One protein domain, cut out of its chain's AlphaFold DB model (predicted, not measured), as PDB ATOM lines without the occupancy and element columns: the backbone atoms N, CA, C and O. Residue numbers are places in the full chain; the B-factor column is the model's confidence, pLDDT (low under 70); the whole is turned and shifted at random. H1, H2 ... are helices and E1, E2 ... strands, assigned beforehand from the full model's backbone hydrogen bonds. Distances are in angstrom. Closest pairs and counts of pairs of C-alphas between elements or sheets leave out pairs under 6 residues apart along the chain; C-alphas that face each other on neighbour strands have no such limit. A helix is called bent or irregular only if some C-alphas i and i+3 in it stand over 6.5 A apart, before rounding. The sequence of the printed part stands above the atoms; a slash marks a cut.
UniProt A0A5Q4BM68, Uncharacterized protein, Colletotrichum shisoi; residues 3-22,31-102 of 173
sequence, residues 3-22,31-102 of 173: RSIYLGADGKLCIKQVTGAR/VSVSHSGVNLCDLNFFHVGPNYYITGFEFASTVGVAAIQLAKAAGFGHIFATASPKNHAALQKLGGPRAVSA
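Overview. This is residues 3 to 22 and 31 to 102 of the 173 residues of an uncharacterized protein of Colletotrichum shisoi (UniProt A0A5Q4BM68). Two small two-stranded sheets and three helices make a loose row: the hairpin of E1 and E2 with H1 near it at one end, the pair E3 and E4 in the middle, and H2 and H3 at the other end. The printed part has 92 residues, with three named helices and four named strands in the order E1 E2 E3 H1 E4 H2 H3. Both sheets are antiparallel, and the class is mixed, helices and strands. The whole is loose, with a radius of gyration of the C-alphas of 15.2 A and spans of 44 by 30 by 21 A.

Arrangement. E1, residues 3 to 7, and E2, residues 13 to 18, form an antiparallel hairpin at 140 degrees, with N 6 and O 14 at 2.8 A. The closest C-alphas of E1 and H1, residues 40 to 48, are those of Leu 7 and Leu 43, 7.1 A apart. E3, residues 33 to 37, and E4, residues 58 to 61, are antiparallel at 156 degrees, with N 37 and O 58 at 2.8 A. E1 is apart from E3 and E4. H2, residues 62 to 73, and H3, residues 85 to 93, are close but not clearly touching, with the closest C-alphas, of Val 65 and Leu 91, at 7.5 A. They run the same way at a shallow tilt of 34 degrees, only just short of steep. Every O i to N i+4 pair is within hydrogen-bond range in H2, but 3 of 5 in H3 and 1 of 5 in H1, where 5 of 6 O i to N i+3 pairs are.

Along the chain. E1 begins at C-alpha 3 (149.011, 106.211, 151.283); E2 is 15.1 A long. H2, 16.4 A, ends at C-alpha 73 (157.332, 74.299, 145.185). H3, 13.9 A, is irregular: C-alphas 86 and 89 are 7.2 A apart.

Size, cuts and confidence. The C-alphas farthest apart, of Asp 10 and Gly 75, are at 45.5 A. Residues 23 to 30 are not printed, and C-alphas 22 and 31 are 10.1 A apart across the cut. The link H2 to H3 is long. Mean pLDDT of the printed part is 73.5; 31 residues are under 70, among them 79 to 88 and 94 to 102.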
ATOM      1  N   ARG A   3     150.459 106.030 151.101       86.31
ATOM      2  CA  ARG A   3     149.011 106.211 151.283       86.31
ATOM      3  C   ARG A   3     148.433 104.947 151.905       86.31
ATOM      4  O   ARG A   3     148.884 103.845 151.599       86.31
ATOM      5  N   SER A   4     147.436 105.096 152.764       86.12
ATOM      6  CA  SER A   4     146.733 103.959 153.361       86.12
ATOM      7  C   SER A   4     145.233 104.208 153.393       86.12
ATOM      8  O   SER A   4     144.785 105.357 153.431       86.12
ATOM      9  N   ILE A   5     144.469 103.119 153.346       89.19
ATOM     10  CA  ILE A   5     143.015 103.132 153.468       89.19
ATOM     11  C   ILE A   5     142.687 103.041 154.959       89.19
ATOM     12  O   ILE A   5     143.187 102.155 155.648       89.19
ATOM     13  N   TYR A   6     141.879 103.966 155.454       90.19
ATOM     14  CA  TYR A   6     141.452 104.033 156.846       90.19
ATOM     15  C   TYR A   6     139.949 103.844 156.950       90.19
ATOM     16  O   TYR A   6     139.208 104.409 156.142       90.19
ATOM     17  N   LEU A   7     139.511 103.131 157.988       88.31
ATOM     18  CA  LEU A   7     138.121 103.173 158.430       88.31
ATOM     19  C   LEU A   7     137.947 104.343 159.407       88.31
ATOM     20  O   LEU A   7     138.523 104.364 160.499       88.31
ATOM     21  N   GLY A   8     137.209 105.358 158.968       86.50
ATOM     22  CA  GLY A   8     136.903 106.550 159.746       86.50
ATOM     23  C   GLY A   8     135.977 106.258 160.925       86.50
ATOM     24  O   GLY A   8     135.280 105.247 160.966       86.50
ATOM     25  N   ALA A   9     135.947 107.182 161.886       87.12
ATOM     26  CA  ALA A   9     135.035 107.115 163.031       87.12
ATOM     27  C   ALA A   9     133.554 107.298 162.646       87.12
ATOM     28  O   ALA A   9     132.673 107.116 163.476       87.12
ATOM     29  N   ASP A  10     133.276 107.655 161.395       89.00
ATOM     30  CA  ASP A  10     131.944 107.710 160.797       89.00
ATOM     31  C   ASP A  10     131.565 106.405 160.069       89.00
ATOM     32  O   ASP A  10     130.542 106.354 159.385       89.00
ATOM     33  N   GLY A  11     132.403 105.368 160.171       86.88
ATOM     34  CA  GLY A  11     132.229 104.095 159.476       86.88
ATOM     35  C   GLY A  11     132.527 104.162 157.976       86.88
ATOM     36  O   GLY A  11     132.215 103.213 157.253       86.88
ATOM     37  N   LYS A  12     133.117 105.257 157.474       90.06
ATOM     38  CA  LYS A  12     133.441 105.414 156.049       90.06
ATOM     39  C   LYS A  12     134.917 105.189 155.772       90.06
ATOM     40  O   LYS A  12     135.791 105.519 156.571       90.06
ATOM     41  N   LEU A  13     135.203 104.661 154.587       90.00
ATOM     42  CA  LEU A  13     136.571 104.527 154.106       90.00
ATOM     43  C   LEU A  13     137.108 105.882 153.645       90.00
ATOM     44  O   LEU A  13     136.448 106.602 152.896       90.00
ATOM     45  N   CYS A  14     138.335 106.201 154.036       90.69
ATOM     46  CA  CYS A  14     139.056 107.370 153.547       90.69
ATOM     47  C   CYS A  14     140.513 107.016 153.240       90.69
ATOM     48  O   CYS A  14     141.075 106.077 153.802       90.69
ATOM     49  N   ILE A  15     141.141 107.767 152.336       90.69
ATOM     50  CA  ILE A  15     142.573 107.623 152.063       90.69
ATOM     51  C   ILE A  15     143.312 108.688 152.860       90.69
ATOM     52  O   ILE A  15     143.025 109.874 152.708       90.69
ATOM     53  N   LYS A  16     144.300 108.277 153.652       88.62
ATOM     54  CA  LYS A  16     145.182 109.205 154.364       88.62
ATOM     55  C   LYS A  16     146.621 109.036 153.921       88.62
ATOM     56  O   LYS A  16     147.064 107.930 153.594       88.62
ATOM     57  N   GLN A  17     147.346 110.148 153.918       89.19
ATOM     58  CA  GLN A  17     148.795 110.090 153.851       89.19
ATOM     59  C   GLN A  17     149.337 109.604 155.189       89.19
ATOM     60  O   GLN A  17     148.892 110.039 156.249       89.19
ATOM     61  N   VAL A  18     150.295 108.687 155.124       82.88
ATOM     62  CA  VAL A  18     151.058 108.252 156.286       82.88
ATOM     63  C   VAL A  18     152.423 108.911 156.191       82.88
ATOM     64  O   VAL A  18     153.260 108.545 155.361       82.88
ATOM     65  N   THR A  19     152.608 109.926 157.025       76.31
ATOM     66  CA  THR A  19     153.834 110.706 157.148       76.31
ATOM     67  C   THR A  19     154.627 110.151 158.325       76.31
ATOM     68  O   THR A  19     154.404 110.513 159.474       76.31
ATOM     69  N   GLY A  20     155.496 109.187 158.045       76.06
ATOM     70  CA  GLY A  20     156.371 108.582 159.041       76.06
ATOM     71  C   GLY A  20     157.202 107.480 158.404       76.06
ATOM     72  O   GLY A  20     156.668 106.668 157.639       76.06
ATOM     73  N   ALA A  21     158.505 107.472 158.680       76.25
ATOM     74  CA  ALA A  21     159.350 106.343 158.325       76.25
ATOM     75  C   ALA A  21     158.855 105.107 159.091       76.25
ATOM     76  O   ALA A  21     158.528 105.190 160.274       76.25
ATOM     77  N   ARG A  22     158.747 103.967 158.404       76.50
ATOM     78  CA  ARG A  22     158.398 102.693 159.037       76.50
ATOM     79  C   ARG A  22     159.664 101.871 159.146       76.50
ATOM     80  O   ARG A  22     160.111 101.314 158.148       76.50
ATOM     81  N   VAL A  31     156.855  95.587 153.968       73.50
ATOM     82  CA  VAL A  31     156.347  95.076 152.691       73.50
ATOM     83  C   VAL A  31     155.723  96.211 151.891       73.50
ATOM     84  O   VAL A  31     154.877  96.949 152.393       73.50
ATOM     85  N   SER A  32     156.118  96.324 150.623       74.38
ATOM     86  CA  SER A  32     155.430  97.185 149.663       74.38
ATOM     87  C   SER A  32     154.168  96.489 149.159       74.38
ATOM     88  O   SER A  32     154.216  95.366 148.650       74.38
ATOM     89  N   VAL A  33     153.025  97.151 149.316       73.88
ATOM     90  CA  VAL A  33     151.720  96.640 148.889       73.88
ATOM     91  C   VAL A  33     151.331  97.324 147.585       73.88
ATOM     92  O   VAL A  33     151.115  98.532 147.559       73.88
ATOM     93  N   SER A  34     151.214  96.554 146.503       72.44
ATOM     94  CA  SER A  34     150.748  97.080 145.211       72.44
ATOM     95  C   SER A  34     149.226  97.190 145.158       72.44
ATOM     96  O   SER A  34     148.684  98.086 144.518       72.44
ATOM     97  N   HIS A  35     148.530  96.264 145.823       73.56
ATOM     98  CA  HIS A  35     147.077  96.188 145.822       73.56
ATOM     99  C   HIS A  35     146.558  95.701 147.171       73.56
ATOM    100  O   HIS A  35     147.079  94.733 147.718       73.56
ATOM    101  N   SER A  36     145.490  96.326 147.656       76.25
ATOM    102  CA  SER A  36     144.736  95.881 148.826       76.25
ATOM    103  C   SER A  36     143.254  95.776 148.468       76.25
ATOM    104  O   SER A  36     142.741  96.584 147.688       76.25
ATOM    105  N   GLY A  37     142.606  94.726 148.962       77.88
ATOM    106  CA  GLY A  37     141.166  94.535 148.930       77.88
ATOM    107  C   GLY A  37     140.561  94.980 150.256       77.88
ATOM    108  O   GLY A  37     141.124  94.719 151.315       77.88
ATOM    109  N   VAL A  38     139.419  95.661 150.181       80.38
ATOM    110  CA  VAL A  38     138.594  95.974 151.350       80.38
ATOM    111  C   VAL A  38     137.325  95.145 151.257       80.38
ATOM    112  O   VAL A  38     136.574  95.260 150.284       80.38
ATOM    113  N   ASN A  39     137.099  94.313 152.263       81.44
ATOM    114  CA  ASN A  39     135.953  93.427 152.361       81.44
ATOM    115  C   ASN A  39     134.853  94.018 153.239       81.44
ATOM    116  O   ASN A  39     135.042  94.979 153.976       81.44
ATOM    117  N   LEU A  40     133.679  93.386 153.227       80.25
ATOM    118  CA  LEU A  40     132.611  93.763 154.153       80.25
ATOM    119  C   LEU A  40     133.015  93.530 155.622       80.25
ATOM    120  O   LEU A  40     132.610  94.295 156.492       80.25
ATOM    121  N   CYS A  41     133.851  92.521 155.903       81.56
ATOM    122  CA  CYS A  41     134.369  92.290 157.253       81.56
ATOM    123  C   CYS A  41     135.278  93.426 157.739       81.56
ATOM    124  O   CYS A  41     135.222  93.749 158.921       81.56
ATOM    125  N   ASP A  42     136.030  94.077 156.843       82.38
ATOM    126  CA  ASP A  42     136.796  95.284 157.162       82.38
ATOM    127  C   ASP A  42     135.877  96.408 157.665       82.38
ATOM    128  O   ASP A  42     136.217  97.111 158.604       82.38
ATOM    129  N   LEU A  43     134.682  96.564 157.093       83.88
ATOM    130  CA  LEU A  43     133.740  97.610 157.513       83.88
ATOM    131  C   LEU A  43     133.077  97.299 158.858       83.88
ATOM    132  O   LEU A  43     132.787  98.210 159.632       83.88
ATOM    133  N   ASN A  44     132.870  96.017 159.162       85.19
ATOM    134  CA  ASN A  44     132.232  95.592 160.407       85.19
ATOM    135  C   ASN A  44     133.074  95.907 161.650       85.19
ATOM    136  O   ASN A  44     132.522  95.955 162.750       85.19
ATOM    137  N   PHE A  45     134.372  96.176 161.493       82.25
ATOM    138  CA  PHE A  45     135.226  96.624 162.592       82.25
ATOM    139  C   PHE A  45     134.749  97.931 163.229       82.25
ATOM    140  O   PHE A  45     134.903  98.098 164.437       82.25
ATOM    141  N   PHE A  46     134.049  98.786 162.479       83.75
ATOM    142  CA  PHE A  46     133.377  99.963 163.036       83.75
ATOM    143  C   PHE A  46     132.417  99.610 164.187       83.75
ATOM    144  O   PHE A  46     132.287 100.352 165.158       83.75
ATOM    145  N   HIS A  47     131.752  98.455 164.111       83.06
ATOM    146  CA  HIS A  47     130.776  98.037 165.117       83.06
ATOM    147  C   HIS A  47     131.401  97.417 166.369       83.06
ATOM    148  O   HIS A  47     130.722  97.327 167.389       83.06
ATOM    149  N   VAL A  48     132.670  97.001 166.316       81.12
ATOM    150  CA  VAL A  48     133.364  96.349 167.443       81.12
ATOM    151  C   VAL A  48     134.345  97.278 168.165       81.12
ATOM    152  O   VAL A  48     135.080  96.832 169.040       81.12
ATOM    153  N   GLY A  49     134.348  98.575 167.828       74.75
ATOM    154  CA  GLY A  49     135.109  99.609 168.539       74.75
ATOM    155  C   GLY A  49     136.471 100.046 167.969       74.75
ATOM    156  O   GLY A  49     136.861 101.176 168.276       74.75
ATOM    157  N   PRO A  50     137.217  99.274 167.149       67.44
ATOM    158  CA  PRO A  50     138.385  99.801 166.461       67.44
ATOM    159  C   PRO A  50     137.933 100.757 165.357       67.44
ATOM    160  O   PRO A  50     137.559 100.373 164.253       67.44
ATOM    161  N   ASN A  51     138.008 102.041 165.680       66.00
ATOM    162  CA  ASN A  51     137.783 103.151 164.768       66.00
ATOM    163  C   ASN A  51     139.142 103.816 164.515       66.00
ATOM    164  O   ASN A  51     139.997 103.807 165.398       66.00
ATOM    165  N   TYR A  52     139.355 104.430 163.347       75.19
ATOM    166  CA  TYR A  52     140.611 105.127 163.026       75.19
ATOM    167  C   TYR A  52     141.833 104.206 162.833       75.19
ATOM    168  O   TYR A  52     142.953 104.537 163.213       75.19
ATOM    169  N   TYR A  53     141.649 103.054 162.191       79.06
ATOM    170  CA  TYR A  53     142.745 102.126 161.899       79.06
ATOM    171  C   TYR A  53     142.927 101.921 160.387       79.06
ATOM    172  O   TYR A  53     142.028 102.201 159.587       79.06
ATOM    173  N   ILE A  54     144.118 101.456 159.994       78.06
ATOM    174  CA  ILE A  54     144.418 101.073 158.609       78.06
ATOM    175  C   ILE A  54     143.721  99.745 158.315       78.06
ATOM    176  O   ILE A  54     144.037  98.742 158.949       78.06
ATOM    177  N   THR A  55     142.813  99.734 157.343       79.62
ATOM    178  CA  THR A  55     142.012  98.555 156.979       79.62
ATOM    179  C   THR A  55     142.409  98.004 155.610       79.62
ATOM    180  O   THR A  55     143.165  98.645 154.876       79.62
ATOM    181  N   GLY A  56     141.894  96.827 155.254       69.50
ATOM    182  CA  GLY A  56     142.237  96.120 154.023       69.50
ATOM    183  C   GLY A  56     143.203  94.979 154.308       69.50
ATOM    184  O   GLY A  56     144.322  94.959 153.791       69.50
ATOM    185  N   PHE A  57     142.777  94.042 155.165       71.94
ATOM    186  CA  PHE A  57     143.583  92.877 155.560       71.94
ATOM    187  C   PHE A  57     143.911  91.947 154.387       71.94
ATOM    188  O   PHE A  57     144.847  91.155 154.468       71.94
ATOM    189  N   GLU A  58     143.178  92.063 153.283       69.19
ATOM    190  CA  GLU A  58     143.539  91.415 152.035       69.19
ATOM    191  C   GLU A  58     144.510  92.292 151.252       69.19
ATOM    192  O   GLU A  58     144.179  93.397 150.819       69.19
ATOM    193  N   PHE A  59     145.717  91.795 151.010       65.19
ATOM    194  CA  PHE A  59     146.688  92.473 150.163       65.19
ATOM    195  C   PHE A  59     147.359  91.498 149.202       65.19
ATOM    196  O   PHE A  59     147.795  90.412 149.572       65.19
ATOM    197  N   ALA A  60     147.477  91.926 147.946       59.06
ATOM    198  CA  ALA A  60     148.277  91.257 146.935       59.06
ATOM    199  C   ALA A  60     149.588  92.038 146.777       59.06
ATOM    200  O   ALA A  60     149.639  93.098 146.144       59.06
ATOM    201  N   SER A  61     150.644  91.517 147.400       63.06
ATOM    202  CA  SER A  61     152.016  92.015 147.290       63.06
ATOM    203  C   SER A  61     152.908  90.999 146.571       63.06
ATOM    204  O   SER A  61     152.538  89.836 146.395       63.06
ATOM    205  N   THR A  62     154.115  91.422 146.191       65.88
ATOM    206  CA  THR A  62     155.167  90.520 145.686       65.88
ATOM    207  C   THR A  62     155.475  89.388 146.671       65.88
ATOM    208  O   THR A  62     155.777  88.277 146.246       65.88
ATOM    209  N   VAL A  63     155.311  89.629 147.977       68.06
ATOM    210  CA  VAL A  63     155.434  88.606 149.028       68.06
ATOM    211  C   VAL A  63     154.307  87.577 148.940       68.06
ATOM    212  O   VAL A  63     154.573  86.386 149.049       68.06
ATOM    213  N   GLY A  64     153.067  88.001 148.672       71.38
ATOM    214  CA  GLY A  64     151.955  87.074 148.433       71.38
ATOM    215  C   GLY A  64     152.189  86.185 147.205       71.38
ATOM    216  O   GLY A  64     151.944  84.983 147.249       71.38
ATOM    217  N   VAL A  65     152.749  86.752 146.132       74.38
ATOM    218  CA  VAL A  65     153.158  85.994 144.936       74.38
ATOM    219  C   VAL A  65     154.265  84.988 145.264       74.38
ATOM    220  O   VAL A  65     154.156  83.820 144.891       74.38
ATOM    221  N   ALA A  66     155.294  85.412 146.002       77.19
ATOM    222  CA  ALA A  66     156.379  84.535 146.432       77.19
ATOM    223  C   ALA A  66     155.874  83.402 147.341       77.19
ATOM    224  O   ALA A  66     156.291  82.260 147.181       77.19
ATOM    225  N   ALA A  67     154.930  83.682 148.243       77.12
ATOM    226  CA  ALA A  67     154.319  82.677 149.109       77.12
ATOM    227  C   ALA A  67     153.553  81.609 148.309       77.12
ATOM    228  O   ALA A  67     153.693  80.422 148.595       77.12
ATOM    229  N   ILE A  68     152.809  82.003 147.269       76.25
ATOM    230  CA  ILE A  68     152.124  81.057 146.370       76.25
ATOM    231  C   ILE A  68     153.141  80.178 145.637       76.25
ATOM    232  O   ILE A  68     152.970  78.963 145.560       76.25
ATOM    233  N   GLN A  69     154.217  80.775 145.124       82.06
ATOM    234  CA  GLN A  69     155.267  80.034 144.428       82.06
ATOM    235  C   GLN A  69     156.006  79.063 145.360       82.06
ATOM    236  O   GLN A  69     156.265  77.928 144.967       82.06
ATOM    237  N   LEU A  70     156.286  79.470 146.601       79.81
ATOM    238  CA  LEU A  70     156.894  78.613 147.621       79.81
ATOM    239  C   LEU A  70     155.971  77.464 148.027       79.81
ATOM    240  O   LEU A  70     156.416  76.321 148.068       79.81
ATOM    241  N   ALA A  71     154.689  77.736 148.274       71.94
ATOM    242  CA  ALA A  71     153.710  76.696 148.579       71.94
ATOM    243  C   ALA A  71     153.588  75.692 147.419       71.94
ATOM    244  O   ALA A  71     153.580  74.480 147.632       71.94
ATOM    245  N   LYS A  72     153.601  76.164 146.170       78.44
ATOM    246  CA  LYS A  72     153.616  75.274 145.005       78.44
ATOM    247  C   LYS A  72     154.884  74.416 144.955       78.44
ATOM    248  O   LYS A  72     154.791  73.208 144.755       78.44
ATOM    249  N   ALA A  73     156.056  75.017 145.164       78.88
ATOM    250  CA  ALA A  73     157.332  74.299 145.185       78.88
ATOM    251  C   ALA A  73     157.426  73.284 146.340       78.88
ATOM    252  O   ALA A  73     158.065  72.247 146.193       78.88
ATOM    253  N   ALA A  74     156.755  73.551 147.461       78.75
ATOM    254  CA  ALA A  74     156.642  72.641 148.597       78.75
ATOM    255  C   ALA A  74     155.593  71.525 148.398       78.75
ATOM    256  O   ALA A  74     155.400  70.711 149.297       78.75
ATOM    257  N   GLY A  75     154.920  71.466 147.242       82.81
ATOM    258  CA  GLY A  75     153.971  70.402 146.905       82.81
ATOM    259  C   GLY A  75     152.565  70.582 147.485       82.81
ATOM    260  O   GLY A  75     151.787  69.629 147.494       82.81
ATOM    261  N   PHE A  76     152.201  71.780 147.957       68.25
ATOM    262  CA  PHE A  76     150.837  72.037 148.421       68.25
ATOM    263  C   PHE A  76     149.854  71.983 147.242       68.25
ATOM    264  O   PHE A  76     149.911  72.804 146.326       68.25
ATOM    265  N   GLY A  77     148.929  71.019 147.275       61.00
ATOM    266  CA  GLY A  77     147.965  70.780 146.192       61.00
ATOM    267  C   GLY A  77     146.832  71.807 146.099       61.00
ATOM    268  O   GLY A  77     146.250  71.977 145.031       61.00
ATOM    269  N   HIS A  78     146.534  72.524 147.190       73.00
ATOM    270  CA  HIS A  78     145.510  73.569 147.228       73.00
ATOM    271  C   HIS A  78     146.034  74.827 147.920       73.00
ATOM    272  O   HIS A  78     146.447  74.781 149.075       73.00
ATOM    273  N   ILE A  79     145.996  75.957 147.210       68.69
ATOM    274  CA  ILE A  79     146.443  77.263 147.703       68.69
ATOM    275  C   ILE A  79     145.288  78.242 147.512       68.69
ATOM    276  O   ILE A  79     144.950  78.597 146.382       68.69
ATOM    277  N   PHE A  80     144.694  78.680 148.619       66.69
ATOM    278  CA  PHE A  80     143.653  79.701 148.617       66.69
ATOM    279  C   PHE A  80     144.300  81.070 148.784       66.69
ATOM    280  O   PHE A  80     144.981  81.332 149.772       66.69
ATOM    281  N   ALA A  81     144.084  81.943 147.808       60.75
ATOM    282  CA  ALA A  81     144.547  83.319 147.849       60.75
ATOM    283  C   ALA A  81     143.376  84.252 147.544       60.75
ATOM    284  O   ALA A  81     142.599  84.008 146.613       60.75
ATOM    285  N   THR A  82     143.265  85.318 148.330       56.72
ATOM    286  CA  THR A  82     142.292  86.382 148.111       56.72
ATOM    287  C   THR A  82     142.970  87.549 147.411       56.72
ATOM    288  O   THR A  82     144.107  87.924 147.700       56.72
ATOM    289  N   ALA A  83     142.292  88.090 146.407       63.72
ATOM    290  CA  ALA A  83     142.706  89.310 145.737       63.72
ATOM    291  C   ALA A  83     141.510  89.956 145.044       63.72
ATOM    292  O   ALA A  83     140.504  89.306 144.749       63.72
ATOM    293  N   SER A  84     141.657  91.238 144.710       59.34
ATOM    294  CA  SER A  84     140.694  91.954 143.874       59.34
ATOM    295  C   SER A  84     140.490  91.251 142.519       59.34
ATOM    296  O   SER A  84     141.474  90.725 141.985       59.34
ATOM    297  N   PRO A  85     139.297  91.332 141.893       68.31
ATOM    298  CA  PRO A  85     138.986  90.644 140.631       68.31
ATOM    299  C   PRO A  85     140.016  90.857 139.512       68.31
ATOM    300  O   PRO A  85     140.386  89.913 138.820       68.31
ATOM    301  N   LYS A  86     140.560  92.074 139.386       68.81
ATOM    302  CA  LYS A  86     141.597  92.412 138.393       68.81
ATOM    303  C   LYS A  86     142.891  91.593 138.514       68.81
ATOM    304  O   LYS A  86     143.613  91.447 137.537       68.81
ATOM    305  N   ASN A  87     143.175  91.036 139.692       67.88
ATOM    306  CA  ASN A  87     144.404  90.292 139.978       67.88
ATOM    307  C   ASN A  87     144.203  88.769 139.926       67.88
ATOM    308  O   ASN A  87     145.162  88.014 140.075       67.88
ATOM    309  N   HIS A  88     142.976  88.296 139.693       68.62
ATOM    310  CA  HIS A  88     142.660  86.865 139.677       68.62
ATOM    311  C   HIS A  88     143.401  86.114 138.585       68.62
ATOM    312  O   HIS A  88     143.978  85.063 138.850       68.62
ATOM    313  N   ALA A  89     143.445  86.682 137.381       73.25
ATOM    314  CA  ALA A  89     144.161  86.083 136.262       73.25
ATOM    315  C   ALA A  89     145.662  85.927 136.565       73.25
ATOM    316  O   ALA A  89     146.266  84.918 136.207       73.25
ATOM    317  N   ALA A  90     146.262  86.895 137.269       72.00
ATOM    318  CA  ALA A  90     147.661  86.822 137.679       72.00
ATOM    319  C   ALA A  90     147.892  85.712 138.722       72.00
ATOM    320  O   ALA A  90     148.838  84.941 138.587       72.00
ATOM    321  N   LEU A  91     147.004  85.570 139.713       69.31
ATOM    322  CA  LEU A  91     147.106  84.516 140.731       69.31
ATOM    323  C   LEU A  91     146.856  83.107 140.176       69.31
ATOM    324  O   LEU A  91     147.530  82.159 140.576       69.31
ATOM    325  N   GLN A  92     145.937  82.967 139.220       72.69
ATOM    326  CA  GLN A  92     145.683  81.689 138.548       72.69
ATOM    327  C   GLN A  92     146.908  81.222 137.752       72.69
ATOM    328  O   GLN A  92     147.294  80.059 137.849       72.69
ATOM    329  N   LYS A  93     147.583  82.136 137.038       75.50
ATOM    330  CA  LYS A  93     148.828  81.830 136.308       75.50
ATOM    331  C   LYS A  93     149.965  81.357 137.223       75.50
ATOM    332  O   LYS A  93     150.818  80.593 136.786       75.50
ATOM    333  N   LEU A  94     149.965  81.766 138.493       67.38
ATOM    334  CA  LEU A  94     150.968  81.359 139.485       67.38
ATOM    335  C   LEU A  94     150.731  79.947 140.052       67.38
ATOM    336  O   LEU A  94     151.596  79.412 140.743       67.38
ATOM    337  N   GLY A  95     149.613  79.302 139.705       57.84
ATOM    338  CA  GLY A  95     149.308  77.929 140.103       57.84
ATOM    339  C   GLY A  95     148.473  77.798 141.374       57.84
ATOM    340  O   GLY A  95     148.460  76.717 141.951       57.84
ATOM    341  N   GLY A  96     147.776  78.853 141.808       50.50
ATOM    342  CA  GLY A  96     146.762  78.737 142.856       50.50
ATOM    343  C   GLY A  96     145.474  78.122 142.293       50.50
ATOM    344  O   GLY A  96     144.830  78.760 141.451       50.50
ATOM    345  N   PRO A  97     145.052  76.913 142.707       46.03
ATOM    346  CA  PRO A  97     143.755  76.403 142.301       46.03
ATOM    347  C   PRO A  97     142.669  77.195 143.036       46.03
ATOM    348  O   PRO A  97     142.559  77.142 144.255       46.03
ATOM    349  N   ARG A  98     141.853  77.913 142.252       46.09
ATOM    350  CA  ARG A  98     140.684  78.712 142.672       46.09
ATOM    351  C   ARG A  98     141.024  79.939 143.534       46.09
ATOM    352  O   ARG A  98     140.790  79.964 144.737       46.09
ATOM    353  N   ALA A  99     141.460  81.018 142.879       43.19
ATOM    354  CA  ALA A  99     141.356  82.362 143.454       43.19
ATOM    355  C   ALA A  99     139.874  82.688 143.726       43.19
ATOM    356  O   ALA A  99     139.042  82.609 142.818       43.19
ATOM    357  N   VAL A 100     139.532  83.029 144.970       38.38
ATOM    358  CA  VAL A 100     138.163  83.402 145.359       38.38
ATOM    359  C   VAL A 100     138.042  84.924 145.346       38.38
ATOM    360  O   VAL A 100     138.944  85.643 145.770       38.38
ATOM    361  N   SER A 101     136.934  85.423 144.791       31.58
ATOM    362  CA  SER A 101     136.666  86.860 144.685       31.58
ATOM    363  C   SER A 101     135.961  87.341 145.939       31.58
ATOM    364  O   SER A 101     134.879  86.841 146.254       31.58
ATOM    365  N   ALA A 102     136.509  88.373 146.574       40.12
ATOM    366  CA  ALA A 102     135.836  89.144 147.616       40.12
ATOM    367  C   ALA A 102     134.455  89.681 147.181       40.12
ATOM    368  O   ALA A 102     133.588  89.960 148.005       40.12
TER     369      ALA A 102